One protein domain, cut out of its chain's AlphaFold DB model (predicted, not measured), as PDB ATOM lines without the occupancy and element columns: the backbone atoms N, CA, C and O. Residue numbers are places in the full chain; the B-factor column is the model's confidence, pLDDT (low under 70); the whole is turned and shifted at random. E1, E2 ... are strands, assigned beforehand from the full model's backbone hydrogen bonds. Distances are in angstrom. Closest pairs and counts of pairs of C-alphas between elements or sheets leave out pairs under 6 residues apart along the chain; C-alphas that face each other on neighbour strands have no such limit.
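Overview. This is residues 295 to 348 of the 348 residues of the protein "Zinc carboxypeptidase" of Dokdonia sp. Hel1_53 (UniProt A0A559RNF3). One small, strongly twisted sheet of four strands is curled like part of a barrel, with the long hairpin of E2 and E3 reaching towards one end and the shorter E1 and E4 side by side at the other. After E4 the last stretch folds back, and its residues 346 to 347 pair antiparallel with residues 320 to 321 of E3. The printed part has 54 residues, with no named helix and four strands, E1 to E4, along the chain; the sheet is mixed, in the order E3, E2, E1, E4, and the class is all strand. It is only just compact, close to loose, with a radius of gyration of the C-alphas of 11.8 A, and elongated, spanning 38 by 24 by 14 A.

Along the chain. E1, residues 295 to 300, begins at C-alpha 295 (258.054, 252.869, 228.276) and measures 13.4 A. E2, residues 305 to 315, is the longest strand at 29.5 A. E3, residues 318 to 325, measures 22.3 A. E4, residues 335 to 340, measures 13.1 A and ends at C-alpha 340 (247.539, 248.590, 223.577).

Arrangement. E1, E2 and E3 form a meander, each strand the antiparallel neighbour of the one before. E1 and E2 are a hairpin at 128 degrees, with N 308 and O 297 2.8 A apart, within hydrogen-bond range. E2 and E3 are a hairpin at 152 degrees, with N 309 and O 324 at 2.8 A. The pairing is staggered: E2 pairs with E1 over residues 305 to 308 and with E3 over 308 to 315. E4 is parallel to E1 at 44 degrees, with N 300 and O 340 at 2.8 A. The edge strands E3 and E4 are apart.

Size, cuts and confidence. The C-alphas farthest apart, those of Glu 303 and Asp 317, are 38.9 A apart. The printed part has no cut and no long link. The model's mean pLDDT over the printed part is 95.5, and no printed residue is under 70.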
ATOM      1  N   CYS A 295     258.047 254.290 228.597       97.50
ATOM      2  CA  CYS A 295     258.054 252.869 228.276       97.50
ATOM      3  C   CYS A 295     257.631 252.669 226.812       97.50
ATOM      4  O   CYS A 295     257.122 253.588 226.168       97.50
ATOM      5  N   ASP A 296     257.800 251.462 226.278       97.19
ATOM      6  CA  ASP A 296     257.389 251.160 224.906       97.19
ATOM      7  C   ASP A 296     255.866 251.202 224.759       97.19
ATOM      8  O   ASP A 296     255.335 251.863 223.861       97.19
ATOM      9  N   VAL A 297     255.156 250.533 225.677       97.06
ATOM     10  CA  VAL A 297     253.697 250.400 225.625       97.06
ATOM     11  C   VAL A 297     253.069 250.488 227.013       97.06
ATOM     12  O   VAL A 297     253.528 249.831 227.941       97.06
ATOM     13  N   HIS A 298     251.972 251.227 227.155       97.75
ATOM     14  CA  HIS A 298     251.033 251.035 228.263       97.75
ATOM     15  C   HIS A 298     250.026 249.945 227.888       97.75
ATOM     16  O   HIS A 298     249.160 250.141 227.031       97.75
ATOM     17  N   LEU A 299     250.153 248.768 228.505       97.69
ATOM     18  CA  LEU A 299     249.198 247.675 228.334       97.69
ATOM     19  C   LEU A 299     247.956 247.950 229.188       97.69
ATOM     20  O   LEU A 299     248.047 248.027 230.414       97.69
ATOM     21  N   LYS A 300     246.797 248.074 228.539       96.88
ATOM     22  CA  LYS A 300     245.502 248.299 229.187       96.88
ATOM     23  C   LYS A 300     245.043 247.035 229.905       96.88
ATOM     24  O   LYS A 300     244.876 245.984 229.284       96.88
ATOM     25  N   LEU A 301     244.817 247.149 231.210       94.25
ATOM     26  CA  LEU A 301     244.261 246.093 232.052       94.25
ATOM     27  C   LEU A 301     242.820 246.452 232.443       94.25
ATOM     28  O   LEU A 301     242.348 247.556 232.182       94.25
ATOM     29  N   LYS A 302     242.096 245.515 233.074       91.06
ATOM     30  CA  LYS A 302     240.744 245.799 233.598       91.06
ATOM     31  C   LYS A 302     240.753 246.939 234.622       91.06
ATOM     32  O   LYS A 302     239.808 247.716 234.667       91.06
ATOM     33  N   GLU A 303     241.821 247.025 235.410       88.94
ATOM     34  CA  GLU A 303     242.054 248.079 236.390       88.94
ATOM     35  C   GLU A 303     243.441 248.681 236.137       88.94
ATOM     36  O   GLU A 303     244.464 248.071 236.441       88.94
ATOM     37  N   GLY A 304     243.473 249.868 235.529       92.00
ATOM     38  CA  GLY A 304     244.704 250.610 235.259       92.00
ATOM     39  C   GLY A 304     245.480 250.148 234.022       92.00
ATOM     40  O   GLY A 304     244.938 249.566 233.079       92.00
ATOM     41  N   GLN A 305     246.771 250.464 234.021       95.25
ATOM     42  CA  GLN A 305     247.696 250.178 232.930       95.25
ATOM     43  C   GLN A 305     249.026 249.670 233.475       95.25
ATOM     44  O   GLN A 305     249.428 250.037 234.578       95.25
ATOM     45  N   MET A 306     249.712 248.850 232.686       96.44
ATOM     46  CA  MET A 306     251.029 248.317 233.020       96.44
ATOM     47  C   MET A 306     252.065 248.821 232.007       96.44
ATOM     48  O   MET A 306     251.858 248.630 230.805       96.44
ATOM     49  N   PRO A 307     253.162 249.466 232.446       97.62
ATOM     50  CA  PRO A 307     254.232 249.888 231.555       97.62
ATOM     51  C   PRO A 307     255.042 248.681 231.082       97.62
ATOM     52  O   PRO A 307     255.536 247.876 231.872       97.62
ATOM     53  N   MET A 308     255.182 248.574 229.769       97.81
ATOM     54  CA  MET A 308     255.853 247.479 229.081       97.81
ATOM     55  C   MET A 308     257.052 248.010 228.309       97.81
ATOM     56  O   MET A 308     257.020 249.115 227.764       97.81
ATOM     57  N   TYR A 309     258.095 247.195 228.250       97.31
ATOM     58  CA  TYR A 309     259.334 247.434 227.529       97.31
ATOM     59  C   TYR A 309     259.583 246.284 226.553       97.31
ATOM     60  O   TYR A 309     259.246 245.139 226.854       97.31
ATOM     61  N   PHE A 310     260.175 246.552 225.396       97.00
ATOM     62  CA  PHE A 310     260.581 245.509 224.466       97.00
ATOM     63  C   PHE A 310     262.045 245.139 224.680       97.00
ATOM     64  O   PHE A 310     262.958 245.913 224.385       97.00
ATOM     65  N   LEU A 311     262.269 243.916 225.155       96.56
ATOM     66  CA  LEU A 311     263.596 243.326 225.189       96.56
ATOM     67  C   LEU A 311     264.028 242.983 223.761       96.56
ATOM     68  O   LEU A 311     263.361 242.218 223.066       96.56
ATOM     69  N   GLU A 312     265.155 243.550 223.344       96.75
ATOM     70  CA  GLU A 312     265.751 243.297 222.036       96.75
ATOM     71  C   GLU A 312     266.665 242.064 222.098       96.75
ATOM     72  O   GLU A 312     267.612 242.025 222.886       96.75
ATOM     73  N   THR A 313     266.413 241.069 221.248       96.12
ATOM     74  CA  THR A 313     267.260 239.876 221.101       96.12
ATOM     75  C   THR A 313     267.575 239.608 219.636       96.12
ATOM     76  O   THR A 313     266.769 239.884 218.747       96.12
ATOM     77  N   LYS A 314     268.772 239.086 219.358       95.81
ATOM     78  CA  LYS A 314     269.165 238.744 217.990       95.81
ATOM     79  C   LYS A 314     268.439 237.484 217.517       95.81
ATOM     80  O   LYS A 314     268.429 236.480 218.225       95.81
ATOM     81  N   ASP A 315     267.901 237.514 216.301       94.44
ATOM     82  CA  ASP A 315     267.249 236.378 215.646       94.44
ATOM     83  C   ASP A 315     267.655 236.338 214.163       94.44
ATOM     84  O   ASP A 315     267.078 237.017 213.307       94.44
ATOM     85  N   GLY A 316     268.728 235.595 213.872       91.19
ATOM     86  CA  GLY A 316     269.382 235.615 212.562       91.19
ATOM     87  C   GLY A 316     269.943 237.003 212.243       91.19
ATOM     88  O   GLY A 316     270.755 237.528 213.009       91.19
ATOM     89  N   ASP A 317     269.485 237.584 211.134       89.62
ATOM     90  CA  ASP A 317     269.820 238.947 210.694       89.62
ATOM     91  C   ASP A 317     268.755 239.988 211.088       89.62
ATOM     92  O   ASP A 317     268.807 241.135 210.649       89.62
ATOM     93  N   THR A 318     267.790 239.599 211.923       94.25
ATOM     94  CA  THR A 318     266.738 240.483 212.449       94.25
ATOM     95  C   THR A 318     266.863 240.639 213.958       94.25
ATOM     96  O   THR A 318     267.500 239.823 214.634       94.25
ATOM     97  N   ILE A 319     266.234 241.678 214.503       97.56
ATOM     98  CA  ILE A 319     266.097 241.873 215.946       97.56
ATOM     99  C   ILE A 319     264.661 241.579 216.347       97.56
ATOM    100  O   ILE A 319     263.712 242.182 215.841       97.56
ATOM    101  N   ARG A 320     264.506 240.640 217.274       97.44
ATOM    102  CA  ARG A 320     263.236 240.292 217.893       97.44
ATOM    103  C   ARG A 320     262.992 241.182 219.106       97.44
ATOM    104  O   ARG A 320     263.880 241.390 219.927       97.44
ATOM    105  N   PHE A 321     261.769 241.681 219.206       97.75
ATOM    106  CA  PHE A 321     261.278 242.531 220.281       97.75
ATOM    107  C   PHE A 321     260.266 241.733 221.093       97.75
ATOM    108  O   PHE A 321     259.167 241.454 220.609       97.75
ATOM    109  N   ASP A 322     260.637 241.344 222.309       97.88
ATOM    110  CA  ASP A 322     259.770 240.594 223.217       97.88
ATOM    111  C   ASP A 322     259.239 241.512 224.326       97.88
ATOM    112  O   ASP A 322     260.034 242.151 225.018       97.88
ATOM    113  N   PRO A 323     257.910 241.615 224.513       97.38
ATOM    114  CA  PRO A 323     257.346 242.462 225.553       97.38
ATOM    115  C   PRO A 323     257.658 241.886 226.936       97.38
ATOM    116  O   PRO A 323     257.320 240.741 227.240       97.38
ATOM    117  N   ILE A 324     258.240 242.712 227.794       97.44
ATOM    118  CA  ILE A 324     258.466 242.449 229.213       97.44
ATOM    119  C   ILE A 324     257.905 243.605 230.042       97.44
ATOM    120  O   ILE A 324     257.707 244.709 229.536       97.44
ATOM    121  N   VAL A 325     257.631 243.362 231.321       97.38
ATOM    122  CA  VAL A 325     257.263 244.446 232.242       97.38
ATOM    123  C   VAL A 325     258.460 245.386 232.382       97.38
ATOM    124  O   VAL A 325     259.592 244.918 232.529       97.38
ATOM    125  N   LEU A 326     258.227 246.699 232.317       96.81
ATOM    126  CA  LEU A 326     259.283 247.673 232.574       96.81
ATOM    127  C   LEU A 326     259.737 247.538 234.033       96.81
ATOM    128  O   LEU A 326     258.941 247.711 234.952       96.81
ATOM    129  N   ALA A 327     261.017 247.235 234.239       95.19
ATOM    130  CA  ALA A 327     261.593 247.172 235.574       95.19
ATOM    131  C   ALA A 327     261.707 248.578 236.194       95.19
ATOM    132  O   ALA A 327     262.035 249.543 235.502       95.19
ATOM    133  N   GLU A 328     261.453 248.691 237.500       92.00
ATOM    134  CA  GLU A 328     261.410 249.976 238.218       92.00
ATOM    135  C   GLU A 328     262.741 250.746 238.163       92.00
ATOM    136  O   GLU A 328     262.757 251.975 238.143       92.00
ATOM    137  N   ASP A 329     263.869 250.035 238.092       92.88
ATOM    138  CA  ASP A 329     265.213 250.611 237.981       92.88
ATOM    139  C   ASP A 329     265.529 251.146 236.571       92.88
ATOM    140  O   ASP A 329     266.424 251.985 236.389       92.88
ATOM    141  N   LEU A 330     264.785 250.689 235.558       92.19
ATOM    142  CA  LEU A 330     264.912 251.177 234.190       92.19
ATOM    143  C   LEU A 330     264.190 252.503 233.989       92.19
ATOM    144  O   LEU A 330     264.699 253.337 233.245       92.19
ATOM    145  N   GLY A 331     263.055 252.738 234.639       94.56
ATOM    146  CA  GLY A 331     262.342 254.004 234.515       94.56
ATOM    147  C   GLY A 331     260.943 253.973 235.104       94.56
ATOM    148  O   GLY A 331     260.417 252.924 235.462       94.56
ATOM    149  N   THR A 332     260.318 255.146 235.173       96.62
ATOM    150  CA  THR A 332     258.988 255.294 235.783       96.62
ATOM    151  C   THR A 332     257.859 254.819 234.873       96.62
ATOM    152  O   THR A 332     256.759 254.566 235.354       96.62
ATOM    153  N   GLY A 333     258.098 254.735 233.557       96.25
ATOM    154  CA  GLY A 333     257.069 254.386 232.577       96.25
ATOM    155  C   GLY A 333     255.847 255.305 232.639       96.25
ATOM    156  O   GLY A 333     254.737 254.860 232.364       96.25
ATOM    157  N   LYS A 334     256.026 256.567 233.046       97.12
ATOM    158  CA  LYS A 334     254.958 257.571 233.175       97.12
ATOM    159  C   LYS A 334     254.268 257.848 231.839       97.12
ATOM    160  O   LYS A 334     253.053 258.017 231.802       97.12
ATOM    161  N   PHE A 335     255.036 257.855 230.755       97.69
ATOM    162  CA  PHE A 335     254.563 258.002 229.381       97.69
ATOM    163  C   PHE A 335     254.864 256.739 228.574       97.69
ATOM    164  O   PHE A 335     255.731 255.946 228.937       97.69
ATOM    165  N   SER A 336     254.158 256.561 227.463       96.81
ATOM    166  CA  SER A 336     254.391 255.466 226.526       96.81
ATOM    167  C   SER A 336     254.359 255.972 225.089       96.81
ATOM    168  O   SER A 336     253.795 257.031 224.806       96.81
ATOM    169  N   TYR A 337     254.967 255.227 224.163       96.00
ATOM    170  CA  TYR A 337     254.805 255.516 222.731       96.00
ATOM    171  C   TYR A 337     253.472 255.008 222.193       96.00
ATOM    172  O   TYR A 337     252.987 255.515 221.184       96.00
ATOM    173  N   ARG A 338     252.896 253.987 222.837       94.44
ATOM    174  CA  ARG A 338     251.635 253.363 222.438       94.44
ATOM    175  C   ARG A 338     250.832 252.924 223.649       94.44
ATOM    176  O   ARG A 338     251.381 252.466 224.645       94.44
ATOM    177  N   GLU A 339     249.520 252.909 223.481       95.19
ATOM    178  CA  GLU A 339     248.604 252.203 224.372       95.19
ATOM    179  C   GLU A 339     248.004 251.005 223.633       95.19
ATOM    180  O   GLU A 339     247.500 251.153 222.517       95.19
ATOM    181  N   MET A 340     248.027 249.813 224.232       95.25
ATOM    182  CA  MET A 340     247.539 248.590 223.577       95.25
ATOM    183  C   MET A 340     246.710 247.725 224.530       95.25
ATOM    184  O   MET A 340     246.924 247.748 225.736       95.25
ATOM    185  N   ASN A 341     245.772 246.939 223.990       95.50
ATOM    186  CA  ASN A 341     244.988 245.959 224.765       95.50
ATOM    187  C   ASN A 341     245.653 244.573 224.813       95.50
ATOM    188  O   ASN A 341     245.367 243.767 225.693       95.50
ATOM    189  N   THR A 342     246.513 244.279 223.839       93.06
ATOM    190  CA  THR A 342     247.260 243.026 223.716       93.06
ATOM    191  C   THR A 342     248.661 243.328 223.202       93.06
ATOM    192  O   THR A 342     248.879 244.334 222.528       93.06
ATOM    193  N   LEU A 343     249.615 242.457 223.526       93.00
ATOM    194  CA  LEU A 343     251.005 242.577 223.105       93.00
ATOM    195  C   LEU A 343     251.500 241.250 222.556       93.00
ATOM    196  O   LEU A 343     251.235 240.190 223.120       93.00
ATOM    197  N   THR A 344     252.239 241.326 221.458       94.50
ATOM    198  CA  THR A 344     252.875 240.183 220.810       94.50
ATOM    199  C   THR A 344     254.286 240.566 220.413       94.50
ATOM    200  O   THR A 344     254.534 241.715 220.042       94.50
ATOM    201  N   SER A 345     255.195 239.599 220.446       96.75
ATOM    202  CA  SER A 345     256.541 239.793 219.923       96.75
ATOM    203  C   SER A 345     256.514 240.075 218.422       96.75
ATOM    204  O   SER A 345     255.647 239.579 217.699       96.75
ATOM    205  N   PHE A 346     257.488 240.839 217.944       96.62
ATOM    206  CA  PHE A 346     257.679 241.118 216.520       96.62
ATOM    207  C   PHE A 346     259.171 241.133 216.171       96.62
ATOM    208  O   PHE A 346     260.019 241.081 217.060       96.62
ATOM    209  N   LYS A 347     259.490 241.163 214.875       95.88
ATOM    210  CA  LYS A 347     260.869 241.241 214.375       95.88
ATOM    211  C   LYS A 347     261.018 242.421 213.424       95.88
ATOM    212  O   LYS A 347     260.066 242.740 212.709       95.88
ATOM    213  N   ILE A 348     262.196 243.036 213.435       93.44
ATOM    214  CA  ILE A 348     262.610 244.101 212.512       93.44
ATOM    215  C   ILE A 348     263.953 243.750 211.899       93.44
ATOM    216  O   ILE A 348     264.840 243.289 212.657       93.44
TER     217      ILE A 348